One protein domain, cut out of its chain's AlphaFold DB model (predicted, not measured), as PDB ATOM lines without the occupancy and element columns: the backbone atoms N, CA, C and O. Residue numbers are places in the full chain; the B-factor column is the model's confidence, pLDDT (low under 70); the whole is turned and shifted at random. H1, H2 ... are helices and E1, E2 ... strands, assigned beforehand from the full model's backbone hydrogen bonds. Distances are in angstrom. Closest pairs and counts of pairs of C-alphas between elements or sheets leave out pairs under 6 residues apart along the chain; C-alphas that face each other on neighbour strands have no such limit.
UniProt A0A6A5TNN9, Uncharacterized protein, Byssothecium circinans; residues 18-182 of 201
ATOM      1  N   GLY A  18     -53.336   5.230  31.707       66.56
ATOM      2  CA  GLY A  18     -53.402   6.143  30.567       66.56
ATOM      3  C   GLY A  18     -54.743   6.871  30.470       66.56
ATOM      4  O   GLY A  18     -54.766   8.087  30.286       66.56
ATOM      5  N   ALA A  19     -55.862   6.165  30.666       65.94
ATOM      6  CA  ALA A  19     -57.192   6.776  30.706       65.94
ATOM      7  C   ALA A  19     -57.338   7.731  31.901       65.94
ATOM      8  O   ALA A  19     -57.953   8.796  31.792       65.94
ATOM      9  N   PHE A  20     -56.734   7.386  33.039       69.69
ATOM     10  CA  PHE A  20     -56.794   8.223  34.226       69.69
ATOM     11  C   PHE A  20     -55.974   9.506  34.089       69.69
ATOM     12  O   PHE A  20     -56.484  10.587  34.368       69.69
ATOM     13  N   ILE A  21     -54.740   9.415  33.596       69.38
ATOM     14  CA  ILE A  21     -53.891  10.585  33.330       69.38
ATOM     15  C   ILE A  21     -54.505  11.444  32.238       69.38
ATOM     16  O   ILE A  21     -54.441  12.672  32.312       69.38
ATOM     17  N   ASP A  22     -55.154  10.808  31.262       67.81
ATOM     18  CA  ASP A  22     -55.920  11.533  30.273       67.81
ATOM     19  C   ASP A  22     -57.011  12.358  30.920       67.81
ATOM     20  O   ASP A  22     -57.082  13.543  30.630       67.81
ATOM     21  N   THR A  23     -57.761  11.772  31.846       65.56
ATOM     22  CA  THR A  23     -58.834  12.477  32.537       65.56
ATOM     23  C   THR A  23     -58.293  13.555  33.481       65.56
ATOM     24  O   THR A  23     -58.784  14.670  33.452       65.56
ATOM     25  N   LEU A  24     -57.253  13.283  34.277       64.25
ATOM     26  CA  LEU A  24     -56.683  14.233  35.248       64.25
ATOM     27  C   LEU A  24     -56.124  15.517  34.630       64.25
ATOM     28  O   LEU A  24     -56.125  16.565  35.284       64.25
ATOM     29  N   TYR A  25     -55.576  15.404  33.421       63.22
ATOM     30  CA  TYR A  25     -54.785  16.449  32.776       63.22
ATOM     31  C   TYR A  25     -55.344  16.861  31.413       63.22
ATOM     32  O   TYR A  25     -54.638  17.514  30.640       63.22
ATOM     33  N   ASP A  26     -56.590  16.492  31.104       63.12
ATOM     34  CA  ASP A  26     -57.302  17.072  29.973       63.12
ATOM     35  C   ASP A  26     -57.639  18.534  30.284       63.12
ATOM     36  O   ASP A  26     -58.618  18.851  30.956       63.12
ATOM     37  N   ASN A  27     -56.797  19.440  29.789       51.94
ATOM     38  CA  ASN A  27     -56.973  20.881  29.944       51.94
ATOM     39  C   ASN A  27     -58.218  21.421  29.202       51.94
ATOM     40  O   ASN A  27     -58.488  22.615  29.289       51.94
ATOM     41  N   SER A  28     -58.945  20.586  28.447       54.06
ATOM     42  CA  SER A  28     -60.199  20.977  27.791       54.06
ATOM     43  C   SER A  28     -61.439  20.806  28.677       54.06
ATOM     44  O   SER A  28     -62.508  21.302  28.321       54.06
ATOM     45  N   ALA A  29     -61.318  20.145  29.836       49.75
ATOM     46  CA  ALA A  29     -62.441  19.953  30.743       49.75
ATOM     47  C   ALA A  29     -62.695  21.227  31.585       49.75
ATOM     48  O   ALA A  29     -61.792  21.676  32.294       49.75
ATOM     49  N   PRO A  30     -63.909  21.810  31.539       44.69
ATOM     50  CA  PRO A  30     -64.234  23.047  32.248       44.69
ATOM     51  C   PRO A  30     -64.279  22.798  33.757       44.69
ATOM     52  O   PRO A  30     -65.127  22.022  34.176       44.69
ATOM     53  N   ASP A  31     -63.370  23.419  34.527       48.03
ATOM     54  CA  ASP A  31     -63.297  23.663  35.994       48.03
ATOM     55  C   ASP A  31     -63.804  22.606  37.019       48.03
ATOM     56  O   ASP A  31     -63.641  22.787  38.222       48.03
ATOM     57  N   GLY A  32     -64.324  21.453  36.600       44.81
ATOM     58  CA  GLY A  32     -64.879  20.369  37.421       44.81
ATOM     59  C   GLY A  32     -63.910  19.205  37.649       44.81
ATOM     60  O   GLY A  32     -64.281  18.170  38.201       44.81
ATOM     61  N   LEU A  33     -62.644  19.353  37.243       46.81
ATOM     62  CA  LEU A  33     -61.600  18.335  37.420       46.81
ATOM     63  C   LEU A  33     -61.200  18.094  38.884       46.81
ATOM     64  O   LEU A  33     -60.522  17.103  39.176       46.81
ATOM     65  N   SER A  34     -61.634  18.954  39.811       49.00
ATOM     66  CA  SER A  34     -61.506  18.715  41.251       49.00
ATOM     67  C   SER A  34     -62.205  17.421  41.677       49.00
ATOM     68  O   SER A  34     -61.653  16.692  42.495       49.00
ATOM     69  N   ASP A  35     -63.343  17.071  41.073       47.69
ATOM     70  CA  ASP A  35     -64.140  15.912  41.498       47.69
ATOM     71  C   ASP A  35     -63.621  14.580  40.948       47.69
ATOM     72  O   ASP A  35     -63.750  13.536  41.594       47.69
ATOM     73  N   ILE A  36     -62.973  14.587  39.783       49.69
ATOM     74  CA  ILE A  36     -62.376  13.374  39.206       49.69
ATOM     75  C   ILE A  36     -61.089  13.000  39.947       49.69
ATOM     76  O   ILE A  36     -60.877  11.822  40.247       49.69
ATOM     77  N   ARG A  37     -60.271  13.995  40.326       53.34
ATOM     78  CA  ARG A  37     -59.100  13.809  41.209       53.34
ATOM     79  C   ARG A  37     -59.478  13.115  42.521       53.34
ATOM     80  O   ARG A  37     -58.670  12.382  43.087       53.34
ATOM     81  N   LEU A  38     -60.705  13.336  42.987       55.56
ATOM     82  CA  LEU A  38     -61.203  12.827  44.257       55.56
ATOM     83  C   LEU A  38     -61.862  11.446  44.157       55.56
ATOM     84  O   LEU A  38     -61.977  10.792  45.184       55.56
ATOM     85  N   ASN A  39     -62.258  10.939  42.988       65.75
ATOM     86  CA  ASN A  39     -63.095   9.726  42.918       65.75
ATOM     87  C   ASN A  39     -62.405   8.466  42.388       65.75
ATOM     88  O   ASN A  39     -63.061   7.441  42.180       65.75
ATOM     89  N   VAL A  40     -61.088   8.494  42.195       74.06
ATOM     90  CA  VAL A  40     -60.372   7.308  41.716       74.06
ATOM     91  C   VAL A  40     -60.150   6.316  42.833       74.06
ATOM     92  O   VAL A  40     -59.488   6.610  43.823       74.06
ATOM     93  N   ARG A  41     -60.724   5.129  42.632       83.19
ATOM     94  CA  ARG A  41     -60.650   4.000  43.559       83.19
ATOM     95  C   ARG A  41     -59.733   2.889  43.080       83.19
ATOM     96  O   ARG A  41     -59.310   2.081  43.896       83.19
ATOM     97  N   GLU A  42     -59.425   2.826  41.789       84.88
ATOM     98  CA  GLU A  42     -58.630   1.742  41.212       84.88
ATOM     99  C   GLU A  42     -57.582   2.296  40.249       84.88
ATOM    100  O   GLU A  42     -57.913   3.099  39.379       84.88
ATOM    101  N   LEU A  43     -56.336   1.847  40.409       84.38
ATOM    102  CA  LEU A  43     -55.224   2.132  39.507       84.38
ATOM    103  C   LEU A  43     -54.703   0.823  38.921       84.38
ATOM    104  O   LEU A  43     -54.181  -0.025  39.644       84.38
ATOM    105  N   ARG A  44     -54.830   0.650  37.606       86.94
ATOM    106  CA  ARG A  44     -54.351  -0.538  36.897       86.94
ATOM    107  C   ARG A  44     -53.290  -0.144  35.881       86.94
ATOM    108  O   ARG A  44     -53.515   0.703  35.024       86.94
ATOM    109  N   PHE A  45     -52.135  -0.790  35.987       85.62
ATOM    110  CA  PHE A  45     -51.007  -0.598  35.088       85.62
ATOM    111  C   PHE A  45     -51.003  -1.693  34.017       85.62
ATOM    112  O   PHE A  45     -51.171  -2.884  34.307       85.62
ATOM    113  N   ASN A  46     -50.790  -1.311  32.771       81.31
ATOM    114  CA  ASN A  46     -50.745  -2.166  31.603       81.31
ATOM    115  C   ASN A  46     -49.346  -2.107  30.985       81.31
ATOM    116  O   ASN A  46     -48.979  -1.110  30.374       81.31
ATOM    117  N   ALA A  47     -48.582  -3.200  31.079       79.88
ATOM    118  CA  ALA A  47     -47.191  -3.246  30.615       79.88
ATOM    119  C   ALA A  47     -46.991  -2.812  29.154       79.88
ATOM    120  O   ALA A  47     -45.919  -2.334  28.798       79.88
ATOM    121  N   LYS A  48     -48.006  -2.998  28.300       76.75
ATOM    122  CA  LYS A  48     -47.922  -2.673  26.874       76.75
ATOM    123  C   LYS A  48     -48.049  -1.171  26.604       76.75
ATOM    124  O   LYS A  48     -47.475  -0.684  25.632       76.75
ATOM    125  N   TYR A  49     -48.816  -0.464  27.430       72.50
ATOM    126  CA  TYR A  49     -49.204   0.929  27.189       72.50
ATOM    127  C   TYR A  49     -48.596   1.893  28.213       72.50
ATOM    128  O   TYR A  49     -48.244   3.014  27.859       72.50
ATOM    129  N   ASP A  50     -48.376   1.444  29.447       73.62
ATOM    130  CA  ASP A  50     -47.896   2.259  30.567       73.62
ATOM    131  C   ASP A  50     -46.367   2.254  30.687       73.62
ATOM    132  O   ASP A  50     -45.796   2.183  31.778       73.62
ATOM    133  N   THR A  51     -45.690   2.325  29.542       71.31
ATOM    134  CA  THR A  51     -44.249   2.586  29.487       71.31
ATOM    135  C   THR A  51     -44.005   4.086  29.389       71.31
ATOM    136  O   THR A  51     -44.843   4.831  28.880       71.31
ATOM    137  N   LEU A  52     -42.849   4.558  29.848       71.19
ATOM    138  CA  LEU A  52     -42.525   5.986  29.849       71.19
ATOM    139  C   LEU A  52     -42.661   6.612  28.446       71.19
ATOM    140  O   LEU A  52     -43.229   7.688  28.290       71.19
ATOM    141  N   VAL A  53     -42.253   5.878  27.411       66.62
ATOM    142  CA  VAL A  53     -42.289   6.325  26.010       66.62
ATOM    143  C   VAL A  53     -43.692   6.246  25.390       66.62
ATOM    144  O   VAL A  53     -44.060   7.119  24.605       66.62
ATOM    145  N   ASN A  54     -44.509   5.253  25.764       62.44
ATOM    146  CA  ASN A  54     -45.809   5.010  25.115       62.44
ATOM    147  C   ASN A  54     -47.015   5.567  25.876       62.44
ATOM    148  O   ASN A  54     -48.091   5.720  25.301       62.44
ATOM    149  N   SER A  55     -46.857   5.903  27.151       58.81
ATOM    150  CA  SER A  55     -47.991   6.200  28.028       58.81
ATOM    151  C   SER A  55     -48.644   7.564  27.774       58.81
ATOM    152  O   SER A  55     -49.675   7.891  28.359       58.81
ATOM    153  N   GLY A  56     -48.072   8.409  26.908       63.06
ATOM    154  CA  GLY A  56     -48.512   9.799  26.724       63.06
ATOM    155  C   GLY A  56     -48.335  10.666  27.980       63.06
ATOM    156  O   GLY A  56     -48.607  11.864  27.947       63.06
ATOM    157  N   ILE A  57     -47.843  10.076  29.069       65.94
ATOM    158  CA  ILE A  57     -47.649  10.694  30.375       65.94
ATOM    159  C   ILE A  57     -46.546  11.734  30.301       65.94
ATOM    160  O   ILE A  57     -46.729  12.819  30.829       65.94
ATOM    161  N   VAL A  58     -45.453  11.456  29.586       65.50
ATOM    162  CA  VAL A  58     -44.376  12.433  29.363       65.50
ATOM    163  C   VAL A  58     -44.949  13.718  28.768       65.50
ATOM    164  O   VAL A  58     -44.766  14.792  29.327       65.50
ATOM    165  N   TRP A  59     -45.747  13.614  27.705       65.38
ATOM    166  CA  TRP A  59     -46.376  14.775  27.070       65.38
ATOM    167  C   TRP A  59     -47.439  15.450  27.942       65.38
ATOM    168  O   TRP A  59     -47.617  16.659  27.851       65.38
ATOM    169  N   LYS A  60     -48.148  14.710  28.798       67.31
ATOM    170  CA  LYS A  60     -49.201  15.276  29.657       67.31
ATOM    171  C   LYS A  60     -48.679  15.883  30.952       67.31
ATOM    172  O   LYS A  60     -49.220  16.891  31.405       67.31
ATOM    173  N   ILE A  61     -47.627  15.315  31.526       66.62
ATOM    174  CA  ILE A  61     -46.918  15.873  32.676       66.62
ATOM    175  C   ILE A  61     -46.086  17.067  32.207       66.62
ATOM    176  O   ILE A  61     -46.284  18.160  32.727       66.62
ATOM    177  N   LEU A  62     -45.234  16.889  31.188       63.72
ATOM    178  CA  LEU A  62     -44.288  17.917  30.746       63.72
ATOM    179  C   LEU A  62     -44.870  18.929  29.766       63.72
ATOM    180  O   LEU A  62     -44.455  20.073  29.794       63.72
ATOM    181  N   GLY A  63     -45.819  18.566  28.901       62.94
ATOM    182  CA  GLY A  63     -46.295  19.471  27.843       62.94
ATOM    183  C   GLY A  63     -46.819  20.816  28.367       62.94
ATOM    184  O   GLY A  63     -46.534  21.849  27.763       62.94
ATOM    185  N   PRO A  64     -47.550  20.843  29.496       57.44
ATOM    186  CA  PRO A  64     -47.961  22.105  30.126       57.44
ATOM    187  C   PRO A  64     -46.912  22.708  31.066       57.44
ATOM    188  O   PRO A  64     -46.975  23.900  31.367       57.44
ATOM    189  N   CYS A  65     -45.945  21.913  31.521       53.88
ATOM    190  CA  CYS A  65     -44.809  22.393  32.290       53.88
ATOM    191  C   CYS A  65     -43.794  23.010  31.320       53.88
ATOM    192  O   CYS A  65     -43.012  22.308  30.688       53.88
ATOM    193  N   LYS A  66     -43.770  24.344  31.216       55.38
ATOM    194  CA  LYS A  66     -42.705  25.094  30.520       55.38
ATOM    195  C   LYS A  66     -41.372  25.019  31.285       55.38
ATOM    196  O   LYS A  66     -40.756  26.048  31.534       55.38
ATOM    197  N   LEU A  67     -40.973  23.826  31.716       54.19
ATOM    198  CA  LEU A  67     -39.706  23.594  32.387       54.19
ATOM    199  C   LEU A  67     -38.614  23.758  31.344       54.19
ATOM    200  O   LEU A  67     -38.554  23.007  30.365       54.19
ATOM    201  N   LYS A  68     -37.771  24.763  31.537       57.50
ATOM    202  CA  LYS A  68     -36.500  24.819  30.834       57.50
ATOM    203  C   LYS A  68     -35.573  23.788  31.477       57.50
ATOM    204  O   LYS A  68     -35.711  23.481  32.658       57.50
ATOM    205  N   GLU A  69     -34.625  23.233  30.722       56.38
ATOM    206  CA  GLU A  69     -33.673  22.239  31.259       56.38
ATOM    207  C   GLU A  69     -32.890  22.772  32.475       56.38
ATOM    208  O   GLU A  69     -32.541  22.017  33.378       56.38
ATOM    209  N   GLU A  70     -32.706  24.090  32.533       56.06
ATOM    210  CA  GLU A  70     -32.101  24.846  33.633       56.06
ATOM    211  C   GLU A  70     -32.932  24.843  34.937       56.06
ATOM    212  O   GLU A  70     -32.355  24.932  36.020       56.06
ATOM    213  N   ASP A  71     -34.253  24.626  34.874       54.25
ATOM    214  CA  ASP A  71     -35.139  24.576  36.053       54.25
ATOM    215  C   ASP A  71     -35.073  23.224  36.798       54.25
ATOM    216  O   ASP A  71     -35.517  23.112  37.942       54.25
ATOM    217  N   ALA A  72     -34.519  22.179  36.170       56.00
ATOM    218  CA  ALA A  72     -34.442  20.833  36.746       56.00
ATOM    219  C   ALA A  72     -33.313  20.671  37.784       56.00
ATOM    220  O   ALA A  72     -33.313  19.693  38.530       56.00
ATOM    221  N   VAL A  73     -32.359  21.612  37.843       54.22
ATOM    222  CA  VAL A  73     -31.098  21.451  38.599       54.22
ATOM    223  C   VAL A  73     -31.025  22.331  39.859       54.22
ATOM    224  O   VAL A  73     -30.139  22.156  40.691       54.22
ATOM    225  N   GLY A  74     -31.990  23.218  40.103       52.12
ATOM    226  CA  GLY A  74     -32.015  23.964  41.358       52.12
ATOM    227  C   GLY A  74     -33.168  24.950  41.479       52.12
ATOM    228  O   GLY A  74     -33.421  25.737  40.580       52.12
ATOM    229  N   SER A  75     -33.801  24.960  42.655       46.00
ATOM    230  CA  SER A  75     -34.725  26.004  43.124       46.00
ATOM    231  C   SER A  75     -36.157  26.015  42.552       46.00
ATOM    232  O   SER A  75     -36.635  27.038  42.065       46.00
ATOM    233  N   VAL A  76     -36.931  24.946  42.777       45.97
ATOM    234  CA  VAL A  76     -38.415  25.002  42.719       45.97
ATOM    235  C   VAL A  76     -39.017  24.730  44.107       45.97
ATOM    236  O   VAL A  76     -39.935  23.936  44.284       45.97
ATOM    237  N   GLY A  77     -38.429  25.346  45.137       41.31
ATOM    238  CA  GLY A  77     -38.761  25.061  46.535       41.31
ATOM    239  C   GLY A  77     -39.944  25.837  47.119       41.31
ATOM    240  O   GLY A  77     -40.562  25.338  48.052       41.31
ATOM    241  N   GLU A  78     -40.278  27.036  46.624       41.97
ATOM    242  CA  GLU A  78     -40.919  27.999  47.545       41.97
ATOM    243  C   GLU A  78     -42.149  28.774  47.069       41.97
ATOM    244  O   GLU A  78     -42.718  29.548  47.836       41.97
ATOM    245  N   LYS A  79     -42.646  28.566  45.855       40.72
ATOM    246  CA  LYS A  79     -43.877  29.242  45.431       40.72
ATOM    247  C   LYS A  79     -44.710  28.314  44.592       40.72
ATOM    248  O   LYS A  79     -44.506  28.346  43.396       40.72
ATOM    249  N   LEU A  80     -45.638  27.544  45.165       40.06
ATOM    250  CA  LEU A  80     -46.737  26.970  44.378       40.06
ATOM    251  C   LEU A  80     -47.907  26.481  45.246       40.06
ATOM    252  O   LEU A  80     -47.740  25.796  46.255       40.06
ATOM    253  N   MET A  81     -49.110  26.894  44.844       38.12
ATOM    254  CA  MET A  81     -50.393  26.596  45.485       38.12
ATOM    255  C   MET A  81     -50.764  25.102  45.355       38.12
ATOM    256  O   MET A  81     -50.411  24.421  44.393       38.12
ATOM    257  N   ALA A  82     -51.527  24.604  46.331       44.91
ATOM    258  CA  ALA A  82     -51.710  23.189  46.681       44.91
ATOM    259  C   ALA A  82     -52.167  22.163  45.603       44.91
ATOM    260  O   ALA A  82     -51.809  20.996  45.768       44.91
ATOM    261  N   PRO A  83     -52.923  22.481  44.527       48.69
ATOM    262  CA  PRO A  83     -53.445  21.438  43.627       48.69
ATOM    263  C   PRO A  83     -52.517  21.017  42.470       48.69
ATOM    264  O   PRO A  83     -52.849  20.055  41.776       48.69
ATOM    265  N   ASN A  84     -51.375  21.682  42.246       56.69
ATOM    266  CA  ASN A  84     -50.440  21.351  41.150       56.69
ATOM    267  C   ASN A  84     -49.116  20.723  41.609       56.69
ATOM    268  O   ASN A  84     -48.348  20.244  40.776       56.69
ATOM    269  N   ARG A  85     -48.885  20.631  42.925       64.62
ATOM    270  CA  ARG A  85     -47.609  20.181  43.496       64.62
ATOM    271  C   ARG A  85     -47.197  18.777  43.042       64.62
ATOM    272  O   ARG A  85     -46.041  18.574  42.696       64.62
ATOM    273  N   GLY A  86     -48.132  17.822  42.996       69.75
ATOM    274  CA  GLY A  86     -47.843  16.462  42.516       69.75
ATOM    275  C   GLY A  86     -47.439  16.419  41.039       69.75
ATOM    276  O   GLY A  86     -46.518  15.699  40.671       69.75
ATOM    277  N   ARG A  87     -48.067  17.251  40.196       71.81
ATOM    278  CA  ARG A  87     -47.739  17.348  38.767       71.81
ATOM    279  C   ARG A  87     -46.352  17.942  38.549       71.81
ATOM    280  O   ARG A  87     -45.585  17.407  37.762       71.81
ATOM    281  N   GLU A  88     -46.040  19.035  39.233       73.56
ATOM    282  CA  GLU A  88     -44.751  19.722  39.097       73.56
ATOM    283  C   GLU A  88     -43.612  18.902  39.691       73.56
ATOM    284  O   GLU A  88     -42.571  18.776  39.058       73.56
ATOM    285  N   SER A  89     -43.831  18.267  40.847       78.25
ATOM    286  CA  SER A  89     -42.867  17.323  41.420       78.25
ATOM    287  C   SER A  89     -42.598  16.166  40.461       78.25
ATOM    288  O   SER A  89     -41.441  15.846  40.201       78.25
ATOM    289  N   ALA A  90     -43.646  15.568  39.884       80.19
ATOM    290  CA  ALA A  90     -43.486  14.510  38.892       80.19
ATOM    291  C   ALA A  90     -42.767  15.016  37.630       80.19
ATOM    292  O   ALA A  90     -41.934  14.304  37.081       80.19
ATOM    293  N   ALA A  91     -43.037  16.248  37.188       80.38
ATOM    294  CA  ALA A  91     -42.374  16.861  36.041       80.38
ATOM    295  C   ALA A  91     -40.875  17.102  36.290       80.38
ATOM    296  O   ALA A  91     -40.057  16.758  35.438       80.38
ATOM    297  N   VAL A  92     -40.508  17.630  37.462       82.25
ATOM    298  CA  VAL A  92     -39.109  17.828  37.877       82.25
ATOM    299  C   VAL A  92     -38.386  16.487  37.979       82.25
ATOM    300  O   VAL A  92     -37.328  16.325  37.373       82.25
ATOM    301  N   ASN A  93     -38.978  15.501  38.660       84.25
ATOM    302  CA  ASN A  93     -38.387  14.167  38.802       84.25
ATOM    303  C   ASN A  93     -38.202  13.490  37.435       84.25
ATOM    304  O   ASN A  93     -37.158  12.901  37.169       84.25
ATOM    305  N   LEU A  94     -39.174  13.635  36.531       84.50
ATOM    306  CA  LEU A  94     -39.106  13.100  35.173       84.50
ATOM    307  C   LEU A  94     -38.004  13.763  34.332       84.50
ATOM    308  O   LEU A  94     -37.279  13.068  33.619       84.50
ATOM    309  N   MET A  95     -37.838  15.084  34.426       82.94
ATOM    310  CA  MET A  95     -36.746  15.794  33.750       82.94
ATOM    311  C   MET A  95     -35.380  15.412  34.321       82.94
ATOM    312  O   MET A  95     -34.462  15.127  33.553       82.94
ATOM    313  N   SER A  96     -35.254  15.332  35.647       85.75
ATOM    314  CA  SER A  96     -34.028  14.885  36.315       85.75
ATOM    315  C   SER A  96     -33.635  13.468  35.885       85.75
ATOM    316  O   SER A  96     -32.475  13.224  35.544       85.75
ATOM    317  N   ALA A  97     -34.599  12.545  35.827       87.38
ATOM    318  CA  ALA A  97     -34.376  11.179  35.356       87.38
ATOM    319  C   ALA A  97     -33.866  11.161  33.907       87.38
ATOM    320  O   ALA A  97     -32.883  10.489  33.595       87.38
ATOM    321  N   ARG A  98     -34.466  11.958  33.010       86.88
ATOM    322  CA  ARG A  98     -33.978  12.074  31.628       86.88
ATOM    323  C   ARG A  98     -32.554  12.606  31.555       86.88
ATOM    324  O   ARG A  98     -31.769  12.067  30.784       86.88
ATOM    325  N   LEU A  99     -32.236  13.659  32.305       87.06
ATOM    326  CA  LEU A  99     -30.887  14.233  32.314       87.06
ATOM    327  C   LEU A  99     -29.861  13.211  32.817       87.06
ATOM    328  O   LEU A  99     -28.768  13.120  32.267       87.06
ATOM    329  N   THR A 100     -30.242  12.401  33.805       90.88
ATOM    330  CA  THR A 100     -29.385  11.362  34.390       90.88
ATOM    331  C   THR A 100     -29.144  10.194  33.428       90.88
ATOM    332  O   THR A 100     -28.015   9.728  33.299       90.88
ATOM    333  N   HIS A 101     -30.181   9.737  32.717       89.94
ATOM    334  CA  HIS A 101     -30.119   8.543  31.857       89.94
ATOM    335  C   HIS A 101     -29.944   8.852  30.357       89.94
ATOM    336  O   HIS A 101     -29.884   7.945  29.520       89.94
ATOM    337  N   GLY A 102     -29.884  10.133  29.986       87.94
ATOM    338  CA  GLY A 102     -29.680  10.652  28.627       87.94
ATOM    339  C   GLY A 102     -30.887  10.539  27.685       87.94
ATOM    340  O   GLY A 102     -31.063  11.378  26.801       87.94
ATOM    341  N   SER A 103     -31.745   9.533  27.865       85.81
ATOM    342  CA  SER A 103     -32.937   9.290  27.044       85.81
ATOM    343  C   SER A 103     -34.107   8.795  27.891       85.81
ATOM    344  O   SER A 103     -33.917   8.116  28.896       85.81
ATOM    345  N   TRP A 104     -35.330   9.079  27.435       83.31
ATOM    346  CA  TRP A 104     -36.572   8.560  28.015       83.31
ATOM    347  C   TRP A 104     -36.624   7.027  28.042       83.31
ATOM    348  O   TRP A 104     -37.180   6.441  28.966       83.31
ATOM    349  N   GLU A 105     -36.033   6.379  27.039       84.19
ATOM    350  CA  GLU A 105     -35.981   4.914  26.915       84.19
ATOM    351  C   GLU A 105     -35.061   4.256  27.946       84.19
ATOM    352  O   GLU A 105     -35.239   3.084  28.269       84.19
ATOM    353  N   ASN A 106     -34.099   5.014  28.474       87.50
ATOM    354  CA  ASN A 106     -33.089   4.505  29.395       87.50
ATOM    355  C   ASN A 106     -33.498   4.642  30.864       87.50
ATOM    356  O   ASN A 106     -32.793   4.135  31.732       87.50
ATOM    357  N   ILE A 107     -34.602   5.334  31.162       87.00
ATOM    358  CA  ILE A 107     -35.056   5.528  32.539       87.00
ATOM    359  C   ILE A 107     -35.505   4.172  33.111       87.00
ATOM    360  O   ILE A 107     -36.404   3.540  32.543       87.00
ATOM    361  N   PRO A 108     -34.929   3.718  34.240       89.88
ATOM    362  CA  PRO A 108     -35.312   2.464  34.871       89.88
ATOM    363  C   PRO A 108     -36.798   2.419  35.224       89.88
ATOM    364  O   PRO A 108     -37.386   3.404  35.677       89.88
ATOM    365  N   LEU A 109     -37.399   1.236  35.088       86.06
ATOM    366  CA  LEU A 109     -38.811   1.016  35.397       86.06
ATOM    367  C   LEU A 109     -39.169   1.433  36.834       86.06
ATOM    368  O   LEU A 109     -40.226   2.017  37.054       86.06
ATOM    369  N   SER A 110     -38.299   1.156  37.804       87.56
ATOM    370  CA  SER A 110     -38.504   1.520  39.210       87.56
ATOM    371  C   SER A 110     -38.582   3.035  39.425       87.56
ATOM    372  O   SER A 110     -39.462   3.519  40.138       87.56
ATOM    373  N   GLU A 111     -37.706   3.797  38.769       87.81
ATOM    374  CA  GLU A 111     -37.676   5.260  38.835       87.81
ATOM    375  C   GLU A 111     -38.902   5.870  38.148       87.81
ATOM    376  O   GLU A 111     -39.588   6.719  38.720       87.81
ATOM    377  N   TRP A 112     -39.252   5.347  36.972       85.44
ATOM    378  CA  TRP A 112     -40.500   5.670  36.285       85.44
ATOM    379  C   TRP A 112     -41.725   5.460  37.178       85.44
ATOM    380  O   TRP A 112     -42.557   6.356  37.327       85.44
ATOM    381  N   LEU A 113     -41.838   4.286  37.801       84.31
ATOM    382  CA  LEU A 113     -42.966   3.967  38.664       84.31
ATOM    383  C   LEU A 113     -43.026   4.893  39.883       84.31
ATOM    384  O   LEU A 113     -44.124   5.281  40.276       84.31
ATOM    385  N   SER A 114     -41.884   5.305  40.441       84.19
ATOM    386  CA  SER A 114     -41.847   6.288  41.532       84.19
ATOM    387  C   SER A 114     -42.418   7.642  41.104       84.19
ATOM    388  O   SER A 114     -43.236   8.210  41.824       84.19
ATOM    389  N   ILE A 115     -42.049   8.135  39.918       83.75
ATOM    390  CA  ILE A 115     -42.587   9.386  39.353       83.75
ATOM    391  C   ILE A 115     -44.107   9.291  39.179       83.75
ATOM    392  O   ILE A 115     -44.848  10.224  39.494       83.75
ATOM    393  N   VAL A 116     -44.584   8.148  38.687       81.12
ATOM    394  CA  VAL A 116     -46.014   7.892  38.515       81.12
ATOM    395  C   VAL A 116     -46.735   7.838  39.865       81.12
ATOM    396  O   VAL A 116     -47.828   8.379  39.995       81.12
ATOM    397  N   VAL A 117     -46.137   7.240  40.896       80.81
ATOM    398  CA  VAL A 117     -46.706   7.230  42.252       80.81
ATOM    399  C   VAL A 117     -46.781   8.643  42.836       80.81
ATOM    400  O   VAL A 117     -47.826   9.009  43.373       80.81
ATOM    401  N   ASP A 118     -45.745   9.468  42.658       78.88
ATOM    402  CA  ASP A 118     -45.757  10.878  43.077       78.88
ATOM    403  C   ASP A 118     -46.903  11.660  42.411       78.88
ATOM    404  O   ASP A 118     -47.574  12.469  43.060       78.88
ATOM    405  N   LEU A 119     -47.195  11.367  41.137       77.19
ATOM    406  CA  LEU A 119     -48.320  11.961  40.410       77.19
ATOM    407  C   LEU A 119     -49.667  11.672  41.089       77.19
ATOM    408  O   LEU A 119     -50.565  12.517  41.087       77.19
ATOM    409  N   PHE A 120     -49.811  10.478  41.667       75.62
ATOM    410  CA  PHE A 120     -51.048  10.011  42.292       75.62
ATOM    411  C   PHE A 120     -51.082  10.152  43.804       75.62
ATOM    412  O   PHE A 120     -52.105   9.827  44.400       75.62
ATOM    413  N   PHE A 121     -50.044  10.711  44.420       74.69
ATOM    414  CA  PHE A 121     -49.968  10.919  45.866       74.69
ATOM    415  C   PHE A 121     -51.196  11.656  46.445       74.69
ATOM    416  O   PHE A 121     -51.623  11.425  47.576       74.69
ATOM    417  N   HIS A 122     -51.823  12.534  45.658       69.75
ATOM    418  CA  HIS A 122     -53.027  13.265  46.068       69.75
ATOM    419  C   HIS A 122     -54.337  12.468  45.927       69.75
ATOM    420  O   HIS A 122     -55.369  12.889  46.453       69.75
ATOM    421  N   CYS A 123     -54.316  11.307  45.271       75.00
ATOM    422  CA  CYS A 123     -55.476  10.441  45.061       75.00
ATOM    423  C   CYS A 123     -55.735   9.573  46.304       75.00
ATOM    424  O   CYS A 123     -55.621   8.349  46.278       75.00
ATOM    425  N   LYS A 124     -56.126  10.204  47.419       77.56
ATOM    426  CA  LYS A 124     -56.326   9.530  48.721       77.56
ATOM    427  C   LYS A 124     -57.430   8.463  48.736       77.56
ATOM    428  O   LYS A 124     -57.565   7.736  49.719       77.56
ATOM    429  N   ASN A 125     -58.232   8.386  47.675       82.12
ATOM    430  CA  ASN A 125     -59.353   7.461  47.549       82.12
ATOM    431  C   ASN A 125     -59.027   6.172  46.792       82.12
ATOM    432  O   ASN A 125     -59.912   5.331  46.660       82.12
ATOM    433  N   VAL A 126     -57.776   5.981  46.363       85.75
ATOM    434  CA  VAL A 126     -57.339   4.730  45.739       85.75
ATOM    435  C   VAL A 126     -57.445   3.590  46.752       85.75
ATOM    436  O   VAL A 126     -56.830   3.618  47.814       85.75
ATOM    437  N   GLU A 127     -58.238   2.587  46.403       89.56
ATOM    438  CA  GLU A 127     -58.534   1.390  47.192       89.56
ATOM    439  C   GLU A 127     -57.964   0.124  46.548       89.56
ATOM    440  O   GLU A 127     -57.863  -0.900  47.217       89.56
ATOM    441  N   VAL A 128     -57.622   0.161  45.258       89.56
ATOM    442  CA  VAL A 128     -57.076  -0.977  44.511       89.56
ATOM    443  C   VAL A 128     -55.916  -0.514  43.653       89.56
ATOM    444  O   VAL A 128     -56.033   0.480  42.936       89.56
ATOM    445  N   ILE A 129     -54.823  -1.270  43.680       89.31
ATOM    446  CA  ILE A 129     -53.719  -1.097  42.740       89.31
ATOM    447  C   ILE A 129     -53.395  -2.436  42.106       89.31
ATOM    448  O   ILE A 129     -53.257  -3.440  42.800       89.31
ATOM    449  N   GLU A 130     -53.247  -2.446  40.787       91.19
ATOM    450  CA  GLU A 130     -52.809  -3.614  40.040       91.19
ATOM    451  C   GLU A 130     -51.656  -3.292  39.110       91.19
ATOM    452  O   GLU A 130     -51.766  -2.401  38.269       91.19
ATOM    453  N   ILE A 131     -50.604  -4.100  39.168       90.62
ATOM    454  CA  ILE A 131     -49.468  -4.011  38.251       90.62
ATOM    455  C   ILE A 131     -49.229  -5.349  37.545       90.62
ATOM    456  O   ILE A 131     -49.649  -6.397  38.046       90.62
ATOM    457  N   PRO A 132     -48.523  -5.356  36.406       90.94
ATOM    458  CA  PRO A 132     -47.991  -6.575  35.806       90.94
ATOM    459  C   PRO A 132     -47.118  -7.359  36.794       90.94
ATOM    460  O   PRO A 132     -46.293  -6.778  37.497       90.94
ATOM    461  N   SER A 133     -47.249  -8.686  36.837       91.25
ATOM    462  CA  SER A 133     -46.473  -9.512  37.777       91.25
ATOM    463  C   SER A 133     -44.964  -9.437  37.558       91.25
ATOM    464  O   SER A 133     -44.205  -9.542  38.521       91.25
ATOM    465  N   SER A 134     -44.532  -9.153  36.329       91.31
ATOM    466  CA  SER A 134     -43.133  -8.889  35.990       91.31
ATOM    467  C   SER A 134     -42.550  -7.653  36.681       91.31
ATOM    468  O   SER A 134     -41.339  -7.571  36.806       91.31
ATOM    469  N   TRP A 135     -43.380  -6.714  37.150       89.69
ATOM    470  CA  TRP A 135     -42.942  -5.463  37.791       89.69
ATOM    471  C   TRP A 135     -42.909  -5.551  39.319       89.69
ATOM    472  O   TRP A 135     -42.573  -4.581  39.996       89.69
ATOM    473  N   ARG A 136     -43.281  -6.704  39.893       87.06
ATOM    474  CA  ARG A 136     -43.459  -6.882  41.343       87.06
ATOM    475  C   ARG A 136     -42.235  -6.473  42.161       87.06
ATOM    476  O   ARG A 136     -42.400  -6.008  43.284       87.06
ATOM    477  N   PHE A 137     -41.033  -6.690  41.635       87.56
ATOM    478  CA  PHE A 137     -39.788  -6.425  42.357       87.56
ATOM    479  C   PHE A 137     -39.259  -5.001  42.153       87.56
ATOM    480  O   PHE A 137     -38.545  -4.499  43.021       87.56
ATOM    481  N   ASP A 138     -39.660  -4.342  41.066       85.38
ATOM    482  CA  ASP A 138     -39.292  -2.959  40.739       85.38
ATOM    483  C   ASP A 138     -40.223  -1.937  41.394       85.38
ATOM    484  O   ASP A 138     -39.865  -0.771  41.565       85.38
ATOM    485  N   PHE A 139     -41.425  -2.370  41.774       79.25
ATOM    486  CA  PHE A 139     -42.435  -1.506  42.354       79.25
ATOM    487  C   PHE A 139     -42.415  -1.534  43.882       79.25
ATOM    488  O   PHE A 139     -42.740  -2.543  44.512       79.25
ATOM    489  N   ARG A 140     -42.076  -0.395  44.490       75.12
ATOM    490  CA  ARG A 140     -42.183  -0.171  45.937       75.12
ATOM    491  C   ARG A 140     -42.835   1.179  46.200       75.12
ATOM    492  O   ARG A 140     -42.250   2.208  45.889       75.12
ATOM    493  N   TRP A 141     -44.016   1.174  46.808       78.12
ATOM    494  CA  TRP A 141     -44.623   2.391  47.352       78.12
ATOM    495  C   TRP A 141     -44.189   2.632  48.803       78.12
ATOM    496  O   TRP A 141     -43.852   1.700  49.541       78.12
ATOM    497  N   ARG A 142     -44.211   3.897  49.213       78.69
ATOM    498  CA  ARG A 142     -43.865   4.406  50.544       78.69
ATOM    499  C   ARG A 142     -45.067   4.410  51.482       78.69
ATOM    500  O   ARG A 142     -46.212   4.157  51.098       78.69
ATOM    501  N   ASP A 143     -44.790   4.756  52.738       69.19
ATOM    502  CA  ASP A 143     -45.760   4.681  53.823       69.19
ATOM    503  C   ASP A 143     -47.020   5.539  53.628       69.19
ATOM    504  O   ASP A 143     -48.099   5.213  54.123       69.19
ATOM    505  N   CYS A 144     -46.885   6.611  52.859       74.62
ATOM    506  CA  CYS A 144     -47.883   7.654  52.696       74.62
ATOM    507  C   CYS A 144     -48.550   7.685  51.315       74.62
ATOM    508  O   CYS A 144     -49.491   8.458  51.146       74.62
ATOM    509  N   ASP A 145     -48.107   6.870  50.351       75.56
ATOM    510  CA  ASP A 145     -48.515   7.045  48.950       75.56
ATOM    511  C   ASP A 145     -49.997   6.694  48.716       75.56
ATOM    512  O   ASP A 145     -50.711   7.435  48.045       75.56
ATOM    513  N   PHE A 146     -50.495   5.607  49.322       83.12
ATOM    514  CA  PHE A 146     -51.888   5.159  49.186       83.12
ATOM    515  C   PHE A 146     -52.459   4.699  50.536       83.12
ATOM    516  O   PHE A 146     -52.406   3.512  50.862       83.12
ATOM    517  N   PRO A 147     -53.017   5.611  51.352       82.19
ATOM    518  CA  PRO A 147     -53.336   5.336  52.757       82.19
ATOM    519  C   PRO A 147     -54.433   4.285  52.964       82.19
ATOM    520  O   PRO A 147     -54.502   3.674  54.027       82.19
ATOM    521  N   LYS A 148     -55.303   4.075  51.969       86.25
ATOM    522  CA  LYS A 148     -56.378   3.078  52.042       86.25
ATOM    523  C   LYS A 148     -55.934   1.680  51.621       86.25
ATOM    524  O   LYS A 148     -56.609   0.729  51.997       86.25
ATOM    525  N   VAL A 149     -54.847   1.538  50.857       86.88
ATOM    526  CA  VAL A 149     -54.382   0.249  50.321       86.88
ATOM    527  C   VAL A 149     -53.569  -0.493  51.377       86.88
ATOM    528  O   VAL A 149     -52.631   0.056  51.954       86.88
ATOM    529  N   ASP A 150     -53.900  -1.761  51.619       85.38
ATOM    530  CA  ASP A 150     -53.114  -2.606  52.510       85.38
ATOM    531  C   ASP A 150     -51.934  -3.228  51.758       85.38
ATOM    532  O   ASP A 150     -52.107  -4.017  50.827       85.38
ATOM    533  N   ARG A 151     -50.711  -2.925  52.190       82.00
ATOM    534  CA  ARG A 151     -49.491  -3.465  51.573       82.00
ATOM    535  C   ARG A 151     -49.311  -4.955  51.814       82.00
ATOM    536  O   ARG A 151     -48.689  -5.619  50.987       82.00
ATOM    537  N   GLY A 152     -49.860  -5.470  52.914       84.56
ATOM    538  CA  GLY A 152     -49.857  -6.896  53.222       84.56
ATOM    539  C   GLY A 152     -50.813  -7.701  52.339       84.56
ATOM    540  O   GLY A 152     -50.663  -8.912  52.236       84.56
ATOM    541  N   SER A 153     -51.754  -7.044  51.652       86.44
ATOM    542  CA  SER A 153     -52.818  -7.707  50.884       86.44
ATOM    543  C   SER A 153     -52.414  -8.183  49.483       86.44
ATOM    544  O   SER A 153     -53.291  -8.424  48.661       86.44
ATOM    545  N   SER A 154     -51.120  -8.300  49.165       89.44
ATOM    546  CA  SER A 154     -50.676  -8.597  47.795       89.44
ATOM    547  C   SER A 154     -51.183  -9.961  47.307       89.44
ATOM    548  O   SER A 154     -50.876 -10.982  47.924       89.44
ATOM    549  N   GLN A 155     -51.881  -9.994  46.172       91.12
ATOM    550  CA  GLN A 155     -52.434 -11.217  45.578       91.12
ATOM    551  C   GLN A 155     -52.071 -11.319  44.100       91.12
ATOM    552  O   GLN A 155     -52.025 -10.315  43.390       91.12
ATOM    553  N   LEU A 156     -51.859 -12.539  43.611       91.62
ATOM    554  CA  LEU A 156     -51.755 -12.794  42.177       91.62
ATOM    555  C   LEU A 156     -53.158 -12.941  41.581       91.62
ATOM    556  O   LEU A 156     -53.928 -13.794  42.011       91.62
ATOM    557  N   VAL A 157     -53.481 -12.137  40.568       90.19
ATOM    558  CA  VAL A 157     -54.784 -12.154  39.882       90.19
ATOM    559  C   VAL A 157     -54.610 -12.365  38.378       90.19
ATOM    560  O   VAL A 157     -53.491 -12.377  37.860       90.19
ATOM    561  N   GLY A 158     -55.717 -12.598  37.664       84.38
ATOM    562  CA  GLY A 158     -55.693 -12.768  36.207       84.38
ATOM    563  C   GLY A 158     -54.786 -13.919  35.764       84.38
ATOM    564  O   GLY A 158     -53.908 -13.724  34.925       84.38
ATOM    565  N   LYS A 159     -54.944 -15.100  36.378       88.81
ATOM    566  CA  LYS A 159     -54.080 -16.280  36.164       88.81
ATOM    567  C   LYS A 159     -52.593 -16.036  36.492       88.81
ATOM    568  O   LYS A 159     -51.721 -16.647  35.887       88.81
ATOM    569  N   GLY A 160     -52.296 -15.126  37.422       88.56
ATOM    570  CA  GLY A 160     -50.925 -14.809  37.847       88.56
ATOM    571  C   GLY A 160     -50.193 -13.785  36.978       88.56
ATOM    572  O   GLY A 160     -49.025 -13.490  37.224       88.56
ATOM    573  N   SER A 161     -50.872 -13.200  35.990       89.44
ATOM    574  CA  SER A 161     -50.295 -12.150  35.140       89.44
ATOM    575  C   SER A 161     -50.170 -10.792  35.839       89.44
ATOM    576  O   SER A 161     -49.464  -9.910  35.350       89.44
ATOM    577  N   ARG A 162     -50.847 -10.601  36.979       91.44
ATOM    578  CA  ARG A 162     -50.908  -9.319  37.692       91.44
ATOM    579  C   ARG A 162     -50.755  -9.513  39.193       91.44
ATOM    580  O   ARG A 162     -51.209 -10.521  39.733       91.44
ATOM    581  N   VAL A 163     -50.164  -8.526  39.860       91.69
ATOM    582  CA  VAL A 163     -50.217  -8.387  41.320       91.69
ATOM    583  C   VAL A 163     -51.236  -7.314  41.662       91.69
ATOM    584  O   VAL A 163     -51.173  -6.218  41.108       91.69
ATOM    585  N   ARG A 164     -52.165  -7.635  42.560       92.12
ATOM    586  CA  ARG A 164     -53.190  -6.737  43.085       92.12
ATOM    587  C   ARG A 164     -52.942  -6.478  44.565       92.12
ATOM    588  O   ARG A 164     -52.671  -7.414  45.311       92.12
ATOM    589  N   TRP A 165     -53.136  -5.239  44.988       91.88
ATOM    590  CA  TRP A 165     -53.321  -4.866  46.385       91.88
ATOM    591  C   TRP A 165     -54.655  -4.156  46.540       91.88
ATOM    592  O   TRP A 165     -55.093  -3.434  45.641       91.88
ATOM    593  N   VAL A 166     -55.298  -4.373  47.679       90.38
ATOM    594  CA  VAL A 166     -56.649  -3.896  47.973       90.38
ATOM    595  C   VAL A 166     -56.695  -3.214  49.338       90.38
ATOM    596  O   VAL A 166     -55.838  -3.414  50.196       90.38
ATOM    597  N   SER A 167     -57.704  -2.378  49.551       87.38
ATOM    598  CA  SER A 167     -57.937  -1.743  50.844       87.38
ATOM    599  C   SER A 167     -58.374  -2.742  51.906       87.38
ATOM    600  O   SER A 167     -59.124  -3.663  51.586       87.38
ATOM    601  N   LYS A 168     -58.008  -2.506  53.173       79.81
ATOM    602  CA  LYS A 168     -58.402  -3.366  54.309       79.81
ATOM    603  C   LYS A 168     -59.908  -3.636  54.359       79.81
ATOM    604  O   LYS A 168     -60.324  -4.783  54.448       79.81
ATOM    605  N   SER A 169     -60.718  -2.593  54.176       79.94
ATOM    606  CA  SER A 169     -62.182  -2.700  54.140       79.94
ATOM    607  C   SER A 169     -62.702  -3.588  53.004       79.94
ATOM    608  O   SER A 169     -63.719  -4.253  53.164       79.94
ATOM    609  N   LYS A 170     -62.007  -3.630  51.857       77.69
ATOM    610  CA  LYS A 170     -62.345  -4.548  50.754       77.69
ATOM    611  C   LYS A 170     -61.935  -5.988  51.062       77.69
ATOM    612  O   LYS A 170     -62.697  -6.890  50.740       77.69
ATOM    613  N   VAL A 171     -60.789  -6.205  51.716       77.00
ATOM    614  CA  VAL A 171     -60.361  -7.549  52.152       77.00
ATOM    615  C   VAL A 171     -61.410  -8.170  53.073       77.00
ATOM    616  O   VAL A 171     -61.816  -9.310  52.873       77.00
ATOM    617  N   GLU A 172     -61.883  -7.412  54.062       74.75
ATOM    618  CA  GLU A 172     -62.891  -7.880  55.019       74.75
ATOM    619  C   GLU A 172     -64.232  -8.212  54.339       74.75
ATOM    620  O   GLU A 172     -64.854  -9.229  54.660       74.75
ATOM    621  N   ALA A 173     -64.648  -7.405  53.358       73.38
ATOM    622  CA  ALA A 173     -65.852  -7.660  52.569       73.38
ATOM    623  C   ALA A 173     -65.737  -8.944  51.723       73.38
ATOM    624  O   ALA A 173     -66.616  -9.802  51.800       73.38
ATOM    625  N   GLU A 174     -64.631  -9.128  50.989       73.69
ATOM    626  CA  GLU A 174     -64.408 -10.317  50.147       73.69
ATOM    627  C   GLU A 174     -64.341 -11.615  50.977       73.69
ATOM    628  O   GLU A 174     -64.870 -12.652  50.570       73.69
ATOM    629  N   VAL A 175     -63.746 -11.568  52.176       72.31
ATOM    630  CA  VAL A 175     -63.697 -12.715  53.104       72.31
ATOM    631  C   VAL A 175     -65.087 -13.080  53.630       72.31
ATOM    632  O   VAL A 175     -65.386 -14.261  53.834       72.31
ATOM    633  N   THR A 176     -65.939 -12.080  53.854       64.19
ATOM    634  CA  THR A 176     -67.301 -12.290  54.356       64.19
ATOM    635  C   THR A 176     -68.190 -12.884  53.265       64.19
ATOM    636  O   THR A 176     -68.843 -13.900  53.506       64.19
ATOM    637  N   GLU A 177     -68.135 -12.351  52.040       61.84
ATOM    638  CA  GLU A 177     -68.901 -12.867  50.897       61.84
ATOM    639  C   GLU A 177     -68.504 -14.303  50.521       61.84
ATOM    640  O   GLU A 177     -69.378 -15.150  50.300       61.84
ATOM    641  N   GLY A 178     -67.201 -14.611  50.535       58.12
ATOM    642  CA  GLY A 178     -66.685 -15.954  50.255       58.12
ATOM    643  C   GLY A 178     -67.112 -17.017  51.275       58.12
ATOM    644  O   GLY A 178     -67.207 -18.195  50.926       58.12
ATOM    645  N   LYS A 179     -67.426 -16.626  52.519       53.34
ATOM    646  CA  LYS A 179     -67.971 -17.540  53.539       53.34
ATOM    647  C   LYS A 179     -69.464 -17.803  53.363       53.34
ATOM    648  O   LYS A 179     -69.892 -18.939  53.539       53.34
ATOM    649  N   THR A 180     -70.249 -16.804  52.964       52.38
ATOM    650  CA  THR A 180     -71.702 -16.963  52.766       52.38
ATOM    651  C   THR A 180     -72.073 -17.881  51.601       52.38
ATOM    652  O   THR A 180     -73.088 -18.563  51.683       52.38
ATOM    653  N   MET A 181     -71.255 -17.983  50.546       50.06
ATOM    654  CA  MET A 181     -71.535 -18.916  49.437       50.06
ATOM    655  C   MET A 181     -71.130 -20.377  49.711       50.06
ATOM    656  O   MET A 181     -71.476 -21.260  48.927       50.06
ATOM    657  N   GLY A 182     -70.398 -20.657  50.793       50.88
ATOM    658  CA  GLY A 182     -69.843 -21.988  51.072       50.88
ATOM    659  C   GLY A 182     -70.634 -22.847  52.060       50.88
ATOM    660  O   GLY A 182     -70.257 -23.997  52.275       50.88
TER     661      GLY A 182
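Overview. This is residues 18 to 182 of the 201 residues of an uncharacterized protein of Byssothecium circinans (UniProt A0A6A5TNN9). A hairpin of two helices, H5 and H6, side by side, makes one half of a compact body, and a small twisted sheet of four short strands, E1, E2, E4 and E3, makes the other half. The short helices H1, H2 and H3 make an arc along one side, with H3 packing on H5, while tiny H4 packs on H5 at one end of the long axis and residues 172 to 182, most of them in H7, stick out as an arm at the other. The printed part has 165 residues with seven named helices and four named strands, in the order H1 H2 E1 H3 H4 H5 H6 E2 E3 E4 H7; the mixed sheet runs E1 E2 E4 E3. The class is mixed, helices and strands, with 82 residues in named elements, under half of those printed. The whole is compact by its radius of gyration of the C-alphas, 17.3 A, yet elongated in outline, spanning 62 by 36 by 28 A.

Along the chain. The printed part begins with H1, residues 18 to 24, its first C-alpha at (-53.402, 6.143, 30.567). H2 is residues 33 to 39 and E1 residues 42 to 44. H3 takes residues 57 to 62 and H4 residues 69 to 72. H5, the longest helix, runs from C-alpha 85 at (-47.609, 20.181, 43.496) to C-alpha 101, 24.0 A. H6, residues 109 to 120, is 16.7 A long. E2, residues 128 to 132, measures 13.8 A; E3 is residues 155 to 157, and E4, residues 162 to 166, measures 13.0 A. H7, residues 168 to 180, is 19.1 A long and ends with C-alpha 180 at (-71.702, -16.963, 52.766).

Arrangement. H5 is the hub, touching three helices. H5 and H6 form a helical hairpin at a shallow tilt of 15 degrees, opposite ways; their closest C-alphas, of Gly 86 and Leu 119, are 5.0 A apart. H3 touches residues 87 to 94 of H5, about perpendicular at 77 degrees, closest at the C-alphas of Leu 62 and Ala 91, 5.7 A. H4 touches residues 92 to 96 of H5, closest at the C-alphas of Ala 72 and Val 92, 5.7 A. H1 touches H3, the same way at a shallow tilt of 33 degrees, only just short of steep, with the C-alphas of Ile 21 and Ile 57 closest at 6.9 A. H1 touches H2 at a steep tilt of 56 degrees, opposite ways, with the C-alphas of Leu 24 and Arg 37 closest at 6.4 A. In the sheet, twisted with C-alphas up to 4.2 A off its best plane, E1 and E2 are parallel, with N 130 and O 43 at 2.8 A. They bound a strand-helix-strand unit, two parallel neighbour strands with H3, H4, H5 and H6 between them in the chain. E2 and E4 are antiparallel, with N 129 and O 165 at 2.9 A. E3 and E4 form a hairpin, with N 155 and O 164 at 2.8 A. H1 only grazes the sheet with residues 18 to 20; the other helices are not on it. Every O i to N i+4 pair is within hydrogen-bond range in H1, H3, H5, H6 and H7; in H2 it is 2 of 3, and H4 is too short for such a pair.

Size, cuts and confidence. The C-alphas farthest apart, of Glu 70 and Gly 182, are 62.6 A apart. Without residues 172 to 182, which stand free, the body spans 45 by 36 by 28 A. The printed part has no cut. The links E1 to H3, H4 to H5 and E2 to E3 are long, the last with 22 residues. The mean pLDDT of the printed part is 72.9, and 65 residues are under 70: 18 to 39, 53 to 86, 122, 143 and 176 to 182.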